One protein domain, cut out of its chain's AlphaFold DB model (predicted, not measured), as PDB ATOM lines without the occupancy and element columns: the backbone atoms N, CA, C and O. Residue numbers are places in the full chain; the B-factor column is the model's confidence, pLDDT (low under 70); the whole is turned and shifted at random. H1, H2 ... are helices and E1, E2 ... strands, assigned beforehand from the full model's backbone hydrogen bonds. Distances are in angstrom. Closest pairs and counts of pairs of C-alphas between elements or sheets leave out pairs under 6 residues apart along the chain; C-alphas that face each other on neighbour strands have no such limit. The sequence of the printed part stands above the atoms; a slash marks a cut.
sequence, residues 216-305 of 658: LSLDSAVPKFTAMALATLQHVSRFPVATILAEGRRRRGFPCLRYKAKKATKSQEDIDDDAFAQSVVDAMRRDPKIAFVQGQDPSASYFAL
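AT A GLANCE: This is residues 216 to 305 of the 658 residues of an uncharacterized protein of Saprolegnia diclina (strain VS20) (UniProt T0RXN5). A small two-stranded hairpin, E1 and E2, sits where H1 ends and H2 begins, beside a body of three helices in which H1 and H2 pack on the long H3 at steep tilts. Far from the hairpin, the chain between H2 and H3 makes a loop, residues 252 to 267, and residues 257 to 268, of which 268 belongs to H3, stick out. The printed part has 90 residues, with three named helices and then two antiparallel strands, and is mostly helix. It is compact, with a radius of gyration of the C-alphas of 13.5 A, and only just elongated, spanning 39 by 26 by 20 A.

IN THESE COORDINATES: E1 is residues 291 to 293, 6.5 A long, and E2 is residues 302 to 304, 6.6 A, ending with C-alpha 304 at (223.129, 227.641, 213.877). H3, residues 268 to 284, measures 24.3 A. H1, residues 218 to 233, measures 21.6 A and begins with C-alpha 218 at (234.633, 218.147, 228.728). H2, residues 241 to 251, measures 15.6 A.

HOW THE PARTS SIT: In the hairpin of E1 and E2, N 291 and O 304 are 2.8 A apart, within hydrogen-bond range. Residues 239 to 240 pair antiparallel with residues 302 to 303 of E2. The closest C-alphas of H2 and E2, Val 241 and Tyr 302, are 5.1 A apart; those of H1 and E2, Leu 233 and Ala 304, 6.6 A. H3 and E2 are apart. H3 touches H2, closest at the C-alphas of Leu 245 and Ala 277, 5.4 A, at a steep tilt of 52 degrees, opposite ways. H3 touches H1, closest at the C-alphas of Val 222 and Val 280, 5.7 A, at a steep tilt of 66 degrees, the same way. H1 and H2 are close but not clearly touching, with the C-alphas of Phe 225 and Ile 244 closest at 7.2 A. Every O i to N i+4 pair is within hydrogen-bond range in H2 and H3, and 11 of 12 in H1.

THE WHOLE: The two C-alphas farthest apart, those of Ala 261 and Pro 288, are 41.1 A apart. The printed part has no cut. The link from H2 to H3, 16 residues, is long. Residues 250 to 264 have pLDDT under 70; the mean of the printed part is 82.6.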
ATOM      1  N   LEU A 216     241.957 217.859 226.874       78.56
ATOM      2  CA  LEU A 216     241.008 218.944 227.139       78.56
ATOM      3  C   LEU A 216     239.738 218.322 227.719       78.56
ATOM      4  O   LEU A 216     239.023 217.594 227.020       78.56
ATOM      5  N   SER A 217     239.492 218.592 229.002       86.12
ATOM      6  CA  SER A 217     238.323 218.080 229.716       86.12
ATOM      7  C   SER A 217     237.029 218.544 229.051       86.12
ATOM      8  O   SER A 217     236.994 219.580 228.378       86.12
ATOM      9  N   LEU A 218     235.953 217.776 229.236       88.94
ATOM     10  CA  LEU A 218     234.633 218.147 228.728       88.94
ATOM     11  C   LEU A 218     234.218 219.536 229.248       88.94
ATOM     12  O   LEU A 218     233.801 220.380 228.455       88.94
ATOM     13  N   ASP A 219     234.460 219.800 230.534       90.56
ATOM     14  CA  ASP A 219     234.132 221.064 231.205       90.56
ATOM     15  C   ASP A 219     234.865 222.273 230.614       90.56
ATOM     16  O   ASP A 219     234.309 223.363 230.562       90.56
ATOM     17  N   SER A 220     236.091 222.088 230.114       88.19
ATOM     18  CA  SER A 220     236.842 223.157 229.435       88.19
ATOM     19  C   SER A 220     236.483 223.263 227.952       88.19
ATOM     20  O   SER A 220     236.498 224.344 227.360       88.19
ATOM     21  N   ALA A 221     236.159 222.133 227.322       89.12
ATOM     22  CA  ALA A 221     235.840 222.072 225.907       89.12
ATOM     23  C   ALA A 221     234.509 222.749 225.584       89.12
ATOM     24  O   ALA A 221     234.433 223.493 224.610       89.12
ATOM     25  N   VAL A 222     233.470 222.509 226.386       93.38
ATOM     26  CA  VAL A 222     232.120 223.018 226.109       93.38
ATOM     27  C   VAL A 222     232.086 224.552 226.063       93.38
ATOM     28  O   VAL A 222     231.631 225.078 225.043       93.38
ATOM     29  N   PRO A 223     232.621 225.302 227.049       93.62
ATOM     30  CA  PRO A 223     232.694 226.761 226.970       93.62
ATOM     31  C   PRO A 223     233.526 227.244 225.781       93.62
ATOM     32  O   PRO A 223     233.084 228.137 225.059       93.62
ATOM     33  N   LYS A 224     234.685 226.614 225.515       89.25
ATOM     34  CA  LYS A 224     235.549 226.955 224.371       89.25
ATOM     35  C   LYS A 224     234.789 226.839 223.048       89.25
ATOM     36  O   LYS A 224     234.759 227.787 222.265       89.25
ATOM     37  N   PHE A 225     234.167 225.689 222.789       91.44
ATOM     38  CA  PHE A 225     233.459 225.446 221.532       91.44
ATOM     39  C   PHE A 225     232.171 226.254 221.416       91.44
ATOM     40  O   PHE A 225     231.842 226.685 220.318       91.44
ATOM     41  N   THR A 226     231.477 226.514 222.523       94.06
ATOM     42  CA  THR A 226     230.290 227.379 222.529       94.06
ATOM     43  C   THR A 226     230.665 228.819 222.198       94.06
ATOM     44  O   THR A 226     230.054 229.419 221.316       94.06
ATOM     45  N   ALA A 227     231.714 229.360 222.824       91.69
ATOM     46  CA  ALA A 227     232.215 230.700 222.524       91.69
ATOM     47  C   ALA A 227     232.681 230.815 221.064       91.69
ATOM     48  O   ALA A 227     232.308 231.759 220.366       91.69
ATOM     49  N   MET A 228     233.426 229.820 220.574       89.00
ATOM     50  CA  MET A 228     233.869 229.766 219.180       89.00
ATOM     51  C   MET A 228     232.689 229.655 218.203       89.00
ATOM     52  O   MET A 228     232.676 230.344 217.181       89.00
ATOM     53  N   ALA A 229     231.681 228.836 218.516       91.56
ATOM     54  CA  ALA A 229     230.474 228.706 217.708       91.56
ATOM     55  C   ALA A 229     229.709 230.028 217.646       91.56
ATOM     56  O   ALA A 229     229.380 230.478 216.554       91.56
ATOM     57  N   LEU A 230     229.488 230.689 218.784       93.31
ATOM     58  CA  LEU A 230     228.804 231.982 218.841       93.31
ATOM     59  C   LEU A 230     229.554 233.063 218.056       93.31
ATOM     60  O   LEU A 230     228.930 233.766 217.266       93.31
ATOM     61  N   ALA A 231     230.877 233.159 218.214       89.69
ATOM     62  CA  ALA A 231     231.701 234.102 217.456       89.69
ATOM     63  C   ALA A 231     231.643 233.825 215.944       89.69
ATOM     64  O   ALA A 231     231.473 234.740 215.141       89.69
ATOM     65  N   THR A 232     231.706 232.554 215.540       86.81
ATOM     66  CA  THR A 232     231.625 232.162 214.123       86.81
ATOM     67  C   THR A 232     230.236 232.433 213.540       86.81
ATOM     68  O   THR A 232     230.115 232.934 212.422       86.81
ATOM     69  N   LEU A 233     229.172 232.146 214.295       91.06
ATOM     70  CA  LEU A 233     227.777 232.282 213.864       91.06
ATOM     71  C   LEU A 233     227.305 233.736 213.703       91.06
ATOM     72  O   LEU A 233     226.249 233.978 213.111       91.06
ATOM     73  N   GLN A 234     228.084 234.710 214.178       90.81
ATOM     74  CA  GLN A 234     227.892 236.125 213.837       90.81
ATOM     75  C   GLN A 234     228.222 236.411 212.364       90.81
ATOM     76  O   GLN A 234     227.674 237.342 211.776       90.81
ATOM     77  N   HIS A 235     229.090 235.599 211.760       87.75
ATOM     78  CA  HIS A 235     229.629 235.823 210.420       87.75
ATOM     79  C   HIS A 235     229.270 234.724 209.422       87.75
ATOM     80  O   HIS A 235     229.292 234.971 208.223       87.75
ATOM     81  N   VAL A 236     228.928 233.519 209.874       86.38
ATOM     82  CA  VAL A 236     228.650 232.354 209.022       86.38
ATOM     83  C   VAL A 236     227.316 231.736 209.430       86.38
ATOM     84  O   VAL A 236     226.960 231.742 210.602       86.38
ATOM     85  N   SER A 237     226.557 231.189 208.474       86.25
ATOM     86  CA  SER A 237     225.240 230.575 208.737       86.25
ATOM     87  C   SER A 237     225.280 229.300 209.580       86.25
ATOM     88  O   SER A 237     224.276 228.918 210.178       86.25
ATOM     89  N   ARG A 238     226.428 228.621 209.608       90.56
ATOM     90  CA  ARG A 238     226.577 227.282 210.173       90.56
ATOM     91  C   ARG A 238     227.924 227.156 210.866       90.56
ATOM     92  O   ARG A 238     228.946 227.555 210.316       90.56
ATOM     93  N   PHE A 239     227.923 226.520 212.028       90.38
ATOM     94  CA  PHE A 239     229.110 226.061 212.731       90.38
ATOM     95  C   PHE A 239     229.140 224.521 212.695       90.38
ATOM     96  O   PHE A 239     228.396 223.875 213.436       90.38
ATOM     97  N   PRO A 240     229.928 223.899 211.797       89.69
ATOM     98  CA  PRO A 240     229.895 222.451 211.584       89.69
ATOM     99  C   PRO A 240     230.337 221.657 212.818       89.69
ATOM    100  O   PRO A 240     231.347 221.994 213.434       89.69
ATOM    101  N   VAL A 241     229.684 220.531 213.118       90.38
ATOM    102  CA  VAL A 241     230.176 219.556 214.119       90.38
ATOM    103  C   VAL A 241     231.539 218.990 213.724       90.38
ATOM    104  O   VAL A 241     232.373 218.713 214.587       90.38
ATOM    105  N   ALA A 242     231.819 218.911 212.418       85.31
ATOM    106  CA  ALA A 242     233.137 218.569 211.895       85.31
ATOM    107  C   ALA A 242     234.264 219.438 212.485       85.31
ATOM    108  O   ALA A 242     235.390 218.966 212.576       85.31
ATOM    109  N   THR A 243     233.968 220.660 212.940       83.81
ATOM    110  CA  THR A 243     234.907 221.538 213.659       83.81
ATOM    111  C   THR A 243     235.322 220.950 214.993       83.81
ATOM    112  O   THR A 243     236.505 220.879 215.299       83.81
ATOM    113  N   ILE A 244     234.343 220.500 215.777       87.06
ATOM    114  CA  ILE A 244     234.559 219.909 217.098       87.06
ATOM    115  C   ILE A 244     235.314 218.589 216.933       87.06
ATOM    116  O   ILE A 244     236.258 218.328 217.670       87.06
ATOM    117  N   LEU A 245     234.957 217.800 215.914       84.31
ATOM    118  CA  LEU A 245     235.665 216.569 215.555       84.31
ATOM    119  C   LEU A 245     237.106 216.842 215.110       84.31
ATOM    120  O   LEU A 245     238.030 216.169 215.558       84.31
ATOM    121  N   ALA A 246     237.315 217.818 214.225       77.88
ATOM    122  CA  ALA A 246     238.638 218.180 213.733       77.88
ATOM    123  C   ALA A 246     239.516 218.692 214.871       77.88
ATOM    124  O   ALA A 246     240.654 218.255 214.979       77.88
ATOM    125  N   GLU A 247     238.981 219.545 215.741       76.81
ATOM    126  CA  GLU A 247     239.693 220.071 216.899       76.81
ATOM    127  C   GLU A 247     239.960 218.975 217.941       76.81
ATOM    128  O   GLU A 247     241.072 218.865 218.445       76.81
ATOM    129  N   GLY A 248     238.989 218.094 218.205       75.44
ATOM    130  CA  GLY A 248     239.171 216.894 219.025       75.44
ATOM    131  C   GLY A 248     240.327 216.032 218.518       75.44
ATOM    132  O   GLY A 248     241.218 215.672 219.282       75.44
ATOM    133  N   ARG A 249     240.393 215.818 217.200       75.44
ATOM    134  CA  ARG A 249     241.485 215.087 216.540       75.44
ATOM    135  C   ARG A 249     242.805 215.868 216.528       75.44
ATOM    136  O   ARG A 249     243.856 215.231 216.640       75.44
ATOM    137  N   ARG A 250     242.754 217.207 216.395       67.62
ATOM    138  CA  ARG A 250     243.904 218.137 216.441       67.62
ATOM    139  C   ARG A 250     244.569 218.150 217.800       67.62
ATOM    140  O   ARG A 250     245.787 218.295 217.831       67.62
ATOM    141  N   ARG A 251     243.813 217.952 218.890       65.62
ATOM    142  CA  ARG A 251     244.390 217.812 220.238       65.62
ATOM    143  C   ARG A 251     245.519 216.818 220.209       65.62
ATOM    144  O   ARG A 251     246.610 217.145 220.625       65.62
ATOM    145  N   ARG A 252     245.287 215.672 219.573       60.78
ATOM    146  CA  ARG A 252     246.269 214.605 219.437       60.78
ATOM    147  C   ARG A 252     247.227 214.791 218.238       60.78
ATOM    148  O   ARG A 252     247.911 213.844 217.895       60.78
ATOM    149  N   GLY A 253     247.288 215.930 217.535       58.00
ATOM    150  CA  GLY A 253     248.211 216.207 216.406       58.00
ATOM    151  C   GLY A 253     247.543 216.490 215.042       58.00
ATOM    152  O   GLY A 253     246.328 216.440 214.908       58.00
ATOM    153  N   PHE A 254     248.327 216.773 213.990       55.88
ATOM    154  CA  PHE A 254     247.825 217.284 212.694       55.88
ATOM    155  C   PHE A 254     246.925 216.300 211.906       55.88
ATOM    156  O   PHE A 254     247.414 215.281 211.412       55.88
ATOM    157  N   PRO A 255     245.635 216.619 211.665       47.94
ATOM    158  CA  PRO A 255     244.734 215.762 210.890       47.94
ATOM    159  C   PRO A 255     245.049 215.724 209.389       47.94
ATOM    160  O   PRO A 255     244.814 214.702 208.751       47.94
ATOM    161  N   CYS A 256     245.590 216.805 208.814       47.03
ATOM    162  CA  CYS A 256     245.894 216.891 207.377       47.03
ATOM    163  C   CYS A 256     247.094 216.028 206.952       47.03
ATOM    164  O   CYS A 256     247.270 215.749 205.769       47.03
ATOM    165  N   LEU A 257     247.890 215.558 207.918       48.78
ATOM    166  CA  LEU A 257     248.975 214.601 207.705       48.78
ATOM    167  C   LEU A 257     248.544 213.154 207.929       48.78
ATOM    168  O   LEU A 257     249.387 212.264 207.817       48.78
ATOM    169  N   ARG A 258     247.251 212.899 208.210       47.09
ATOM    170  CA  ARG A 258     246.711 211.539 208.229       47.09
ATOM    171  C   ARG A 258     247.063 210.906 206.895       47.09
ATOM    172  O   ARG A 258     246.515 211.265 205.853       47.09
ATOM    173  N   TYR A 259     248.020 209.984 206.953       47.81
ATOM    174  CA  TYR A 259     248.393 209.108 205.864       47.81
ATOM    175  C   TYR A 259     247.110 208.728 205.124       47.81
ATOM    176  O   TYR A 259     246.237 208.099 205.721       47.81
ATOM    177  N   LYS A 260     246.997 209.046 203.826       44.62
ATOM    178  CA  LYS A 260     246.001 208.417 202.935       44.62
ATOM    179  C   LYS A 260     246.300 206.913 202.769       44.62
ATOM    180  O   LYS A 260     246.126 206.340 201.698       44.62
ATOM    181  N   ALA A 261     246.814 206.253 203.805       44.84
ATOM    182  CA  ALA A 261     246.697 204.828 203.952       44.84
ATOM    183  C   ALA A 261     245.196 204.574 204.046       44.84
ATOM    184  O   ALA A 261     244.540 205.068 204.962       44.84
ATOM    185  N   LYS A 262     244.651 203.859 203.061       47.72
ATOM    186  CA  LYS A 262     243.308 203.290 203.122       47.72
ATOM    187  C   LYS A 262     243.253 202.370 204.347       47.72
ATOM    188  O   LYS A 262     243.492 201.174 204.230       47.72
ATOM    189  N   LYS A 263     243.044 202.923 205.541       55.09
ATOM    190  CA  LYS A 263     242.767 202.133 206.734       55.09
ATOM    191  C   LYS A 263     241.315 201.702 206.610       55.09
ATOM    192  O   LYS A 263     240.421 202.540 206.642       55.09
ATOM    193  N   ALA A 264     241.108 200.406 206.402       56.22
ATOM    194  CA  ALA A 264     239.778 199.810 206.315       56.22
ATOM    195  C   ALA A 264     239.016 199.884 207.654       56.22
ATOM    196  O   ALA A 264     237.798 199.755 207.673       56.22
ATOM    197  N   THR A 265     239.718 200.137 208.762       75.69
ATOM    198  CA  THR A 265     239.173 200.139 210.123       75.69
ATOM    199  C   THR A 265     239.552 201.423 210.862       75.69
ATOM    200  O   THR A 265     240.714 201.842 210.832       75.69
ATOM    201  N   LYS A 266     238.569 202.048 211.530       77.81
ATOM    202  CA  LYS A 266     238.801 203.152 212.477       77.81
ATOM    203  C   LYS A 266     239.684 202.651 213.623       77.81
ATOM    204  O   LYS A 266     239.499 201.531 214.091       77.81
ATOM    205  N   SER A 267     240.649 203.458 214.058       79.69
ATOM    206  CA  SER A 267     241.436 203.131 215.254       79.69
ATOM    207  C   SER A 267     240.605 203.352 216.525       79.69
ATOM    208  O   SER A 267     239.663 204.139 216.492       79.69
ATOM    209  N   GLN A 268     240.953 202.701 217.643       81.06
ATOM    210  CA  GLN A 268     240.291 202.952 218.935       81.06
ATOM    211  C   GLN A 268     240.328 204.444 219.300       81.06
ATOM    212  O   GLN A 268     239.325 205.004 219.715       81.06
ATOM    213  N   GLU A 269     241.443 205.122 219.020       75.94
ATOM    214  CA  GLU A 269     241.556 206.566 219.229       75.94
ATOM    215  C   GLU A 269     240.547 207.381 218.413       75.94
ATOM    216  O   GLU A 269     240.024 208.368 218.917       75.94
ATOM    217  N   ASP A 270     240.271 206.990 217.163       79.69
ATOM    218  CA  ASP A 270     239.257 207.672 216.348       79.69
ATOM    219  C   ASP A 270     237.858 207.495 216.952       79.69
ATOM    220  O   ASP A 270     237.041 208.407 216.864       79.69
ATOM    221  N   ILE A 271     237.586 206.336 217.562       85.31
ATOM    222  CA  ILE A 271     236.327 206.061 218.264       85.31
ATOM    223  C   ILE A 271     236.229 206.940 219.515       85.31
ATOM    224  O   ILE A 271     235.193 207.564 219.731       85.31
ATOM    225  N   ASP A 272     237.305 207.042 220.295       84.44
ATOM    226  CA  ASP A 272     237.349 207.876 221.498       84.44
ATOM    227  C   ASP A 272     237.208 209.371 221.159       84.44
ATOM    228  O   ASP A 272     236.483 210.096 221.840       84.44
ATOM    229  N   ASP A 273     237.868 209.842 220.093       84.12
ATOM    230  CA  ASP A 273     237.769 211.225 219.607       84.12
ATOM    231  C   ASP A 273     236.343 211.538 219.114       84.12
ATOM    232  O   ASP A 273     235.801 212.606 219.417       84.12
ATOM    233  N   ASP A 274     235.719 210.605 218.386       87.50
ATOM    234  CA  ASP A 274     234.333 210.729 217.930       87.50
ATOM    235  C   ASP A 274     233.362 210.750 219.138       87.50
ATOM    236  O   ASP A 274     232.466 211.597 219.189       87.50
ATOM    237  N   ALA A 275     233.564 209.892 220.147       89.94
ATOM    238  CA  ALA A 275     232.756 209.845 221.372       89.94
ATOM    239  C   ALA A 275     232.917 211.109 222.237       89.94
ATOM    240  O   ALA A 275     231.939 211.650 222.767       89.94
ATOM    241  N   PHE A 276     234.140 211.629 222.337       89.88
ATOM    242  CA  PHE A 276     234.416 212.889 223.014       89.88
ATOM    243  C   PHE A 276     233.714 214.059 222.309       89.88
ATOM    244  O   PHE A 276     233.032 214.859 222.952       89.88
ATOM    245  N   ALA A 277     233.844 214.159 220.982       90.50
ATOM    246  CA  ALA A 277     233.199 215.217 220.211       90.50
ATOM    247  C   ALA A 277     231.671 215.142 220.322       90.50
ATOM    248  O   ALA A 277     231.027 216.178 220.479       90.50
ATOM    249  N   GLN A 278     231.101 213.935 220.314       92.50
ATOM    250  CA  GLN A 278     229.673 213.732 220.539       92.50
ATOM    251  C   GLN A 278     229.243 214.229 221.926       92.50
ATOM    252  O   GLN A 278     228.263 214.964 222.031       92.50
ATOM    253  N   SER A 279     230.025 213.938 222.968       94.50
ATOM    254  CA  SER A 279     229.764 214.433 224.328       94.50
ATOM    255  C   SER A 279     229.774 215.966 224.401       94.50
ATOM    256  O   SER A 279     228.910 216.568 225.039       94.50
ATOM    257  N   VAL A 280     230.715 216.617 223.703       94.25
ATOM    258  CA  VAL A 280     230.752 218.086 223.584       94.25
ATOM    259  C   VAL A 280     229.516 218.606 222.861       94.25
ATOM    260  O   VAL A 280     228.900 219.561 223.328       94.25
ATOM    261  N   VAL A 281     229.133 217.988 221.739       95.19
ATOM    262  CA  VAL A 281     227.942 218.371 220.967       95.19
ATOM    263  C   VAL A 281     226.686 218.272 221.831       95.19
ATOM    264  O   VAL A 281     225.893 219.210 221.856       95.19
ATOM    265  N   ASP A 282     226.515 217.177 222.568       95.88
ATOM    266  CA  ASP A 282     225.349 216.960 223.426       95.88
ATOM    267  C   ASP A 282     225.281 217.960 224.586       95.88
ATOM    268  O   ASP A 282     224.192 218.401 224.956       95.88
ATOM    269  N   ALA A 283     226.427 218.378 225.124       95.75
ATOM    270  CA  ALA A 283     226.486 219.448 226.114       95.75
ATOM    271  C   ALA A 283     226.181 220.828 225.500       95.75
ATOM    272  O   ALA A 283     225.377 221.573 226.056       95.75
ATOM    273  N   MET A 284     226.746 221.148 224.330       96.69
ATOM    274  CA  MET A 284     226.481 222.398 223.599       96.69
ATOM    275  C   MET A 284     225.010 222.548 223.195       96.69
ATOM    276  O   MET A 284     224.481 223.654 223.216       96.69
ATOM    277  N   ARG A 285     224.319 221.445 222.874       96.00
ATOM    278  CA  ARG A 285     222.873 221.435 222.573       96.00
ATOM    279  C   ARG A 285     222.001 221.997 223.697       96.00
ATOM    280  O   ARG A 285     220.855 222.349 223.435       96.00
ATOM    281  N   ARG A 286     222.506 222.037 224.932       95.75
ATOM    282  CA  ARG A 286     221.782 222.582 226.087       95.75
ATOM    283  C   ARG A 286     221.858 224.108 226.163       95.75
ATOM    284  O   ARG A 286     221.087 224.691 226.917       95.75
ATOM    285  N   ASP A 287     222.761 224.751 225.417       96.44
ATOM    286  CA  ASP A 287     222.852 226.211 225.389       96.44
ATOM    287  C   ASP A 287     221.741 226.795 224.490       96.44
ATOM    288  O   ASP A 287     221.721 226.521 223.288       96.44
ATOM    289  N   PRO A 288     220.824 227.624 225.025       96.38
ATOM    290  CA  PRO A 288     219.700 228.171 224.262       96.38
ATOM    291  C   PRO A 288     220.111 229.178 223.175       96.38
ATOM    292  O   PRO A 288     219.289 229.542 222.333       96.38
ATOM    293  N   LYS A 289     221.358 229.667 223.180       96.69
ATOM    294  CA  LYS A 289     221.859 230.646 222.203       96.69
ATOM    295  C   LYS A 289     222.221 230.014 220.861       96.69
ATOM    296  O   LYS A 289     222.401 230.742 219.885       96.69
ATOM    297  N   ILE A 290     222.334 228.690 220.801       96.50
ATOM    298  CA  ILE A 290     222.644 227.936 219.588       96.50
ATOM    299  C   ILE A 290     221.621 226.822 219.389       96.50
ATOM    300  O   ILE A 290     221.182 226.166 220.323       96.50
ATOM    301  N   ALA A 291     221.238 226.591 218.141       95.94
ATOM    302  CA  ALA A 291     220.344 225.514 217.754       95.94
ATOM    303  C   ALA A 291     221.131 224.451 216.994       95.94
ATOM    304  O   ALA A 291     221.909 224.762 216.091       95.94
ATOM    305  N   PHE A 292     220.928 223.188 217.354       95.81
ATOM    306  CA  PHE A 292     221.552 222.065 216.669       95.81
ATOM    307  C   PHE A 292     220.682 221.579 215.514       95.81
ATOM    308  O   PHE A 292     219.498 221.295 215.692       95.81
ATOM    309  N   VAL A 293     221.289 221.437 214.341       94.06
ATOM    310  CA  VAL A 293     220.659 220.892 213.143       94.06
ATOM    311  C   VAL A 293     221.321 219.560 212.818       94.06
ATOM    312  O   VAL A 293     222.507 219.501 212.482       94.06
ATOM    313  N   GLN A 294     220.546 218.483 212.936       92.81
ATOM    314  CA  GLN A 294     221.027 217.136 212.659       92.81
ATOM    315  C   GLN A 294     221.110 216.892 211.149       92.81
ATOM    316  O   GLN A 294     220.116 217.019 210.437       92.81
ATOM    317  N   GLY A 295     222.304 216.535 210.675       88.06
ATOM    318  CA  GLY A 295     222.526 216.052 209.314       88.06
ATOM    319  C   GLY A 295     222.383 214.531 209.208       88.06
ATOM    320  O   GLY A 295     222.211 213.841 210.211       88.06
ATOM    321  N   GLN A 296     222.494 214.006 207.983       82.88
ATOM    322  CA  GLN A 296     222.510 212.557 207.722       82.88
ATOM    323  C   GLN A 296     223.712 211.857 208.376       82.88
ATOM    324  O   GLN A 296     223.628 210.685 208.733       82.88
ATOM    325  N   ASP A 297     224.816 212.581 208.558       82.94
ATOM    326  CA  ASP A 297     226.009 212.118 209.251       82.94
ATOM    327  C   ASP A 297     226.581 213.229 210.171       82.94
ATOM    328  O   ASP A 297     226.107 214.379 210.160       82.94
ATOM    329  N   PRO A 298     227.599 212.926 211.002       76.81
ATOM    330  CA  PRO A 298     228.237 213.933 211.852       76.81
ATOM    331  C   PRO A 298     228.905 215.069 211.066       76.81
ATOM    332  O   PRO A 298     229.093 216.153 211.611       76.81
ATOM    333  N   SER A 299     229.265 214.848 209.797       75.25
ATOM    334  CA  SER A 299     229.910 215.861 208.954       75.25
ATOM    335  C   SER A 299     228.911 216.891 208.411       75.25
ATOM    336  O   SER A 299     229.244 218.069 208.280       75.25
ATOM    337  N   ALA A 300     227.669 216.462 208.191       82.19
ATOM    338  CA  ALA A 300     226.537 217.266 207.756       82.19
ATOM    339  C   ALA A 300     225.783 217.926 208.922       82.19
ATOM    340  O   ALA A 300     224.918 218.768 208.688       82.19
ATOM    341  N   SER A 301     226.084 217.553 210.169       91.50
ATOM    342  CA  SER A 301     225.492 218.158 211.364       91.50
ATOM    343  C   SER A 301     226.174 219.485 211.717       91.50
ATOM    344  O   SER A 301     227.393 219.627 211.593       91.50
ATOM    345  N   TYR A 302     225.408 220.472 212.181       93.88
ATOM    346  CA  TYR A 302     225.933 221.802 212.509       93.88
ATOM    347  C   TYR A 302     225.113 222.513 213.586       93.88
ATOM    348  O   TYR A 302     223.957 222.182 213.835       93.88
ATOM    349  N   PHE A 303     225.716 223.521 214.208       95.25
ATOM    350  CA  PHE A 303     225.022 224.505 215.030       95.25
ATOM    351  C   PHE A 303     224.698 225.749 214.198       95.25
ATOM    352  O   PHE A 303     225.461 226.119 213.306       95.25
ATOM    353  N   ALA A 304     223.574 226.391 214.485       94.69
ATOM    354  CA  ALA A 304     223.129 227.641 213.877       94.69
ATOM    355  C   ALA A 304     222.561 228.577 214.950       94.69
ATOM    356  O   ALA A 304     222.314 228.162 216.083       94.69
ATOM    357  N   LEU A 305     222.324 229.844 214.601       94.81
ATOM    358  CA  LEU A 305     221.521 230.715 215.462       94.81
ATOM    359  C   LEU A 305     220.063 230.218 215.465       94.81
ATOM    360  O   LEU A 305     219.574 229.824 214.403       94.81
TER     361      LEU A 305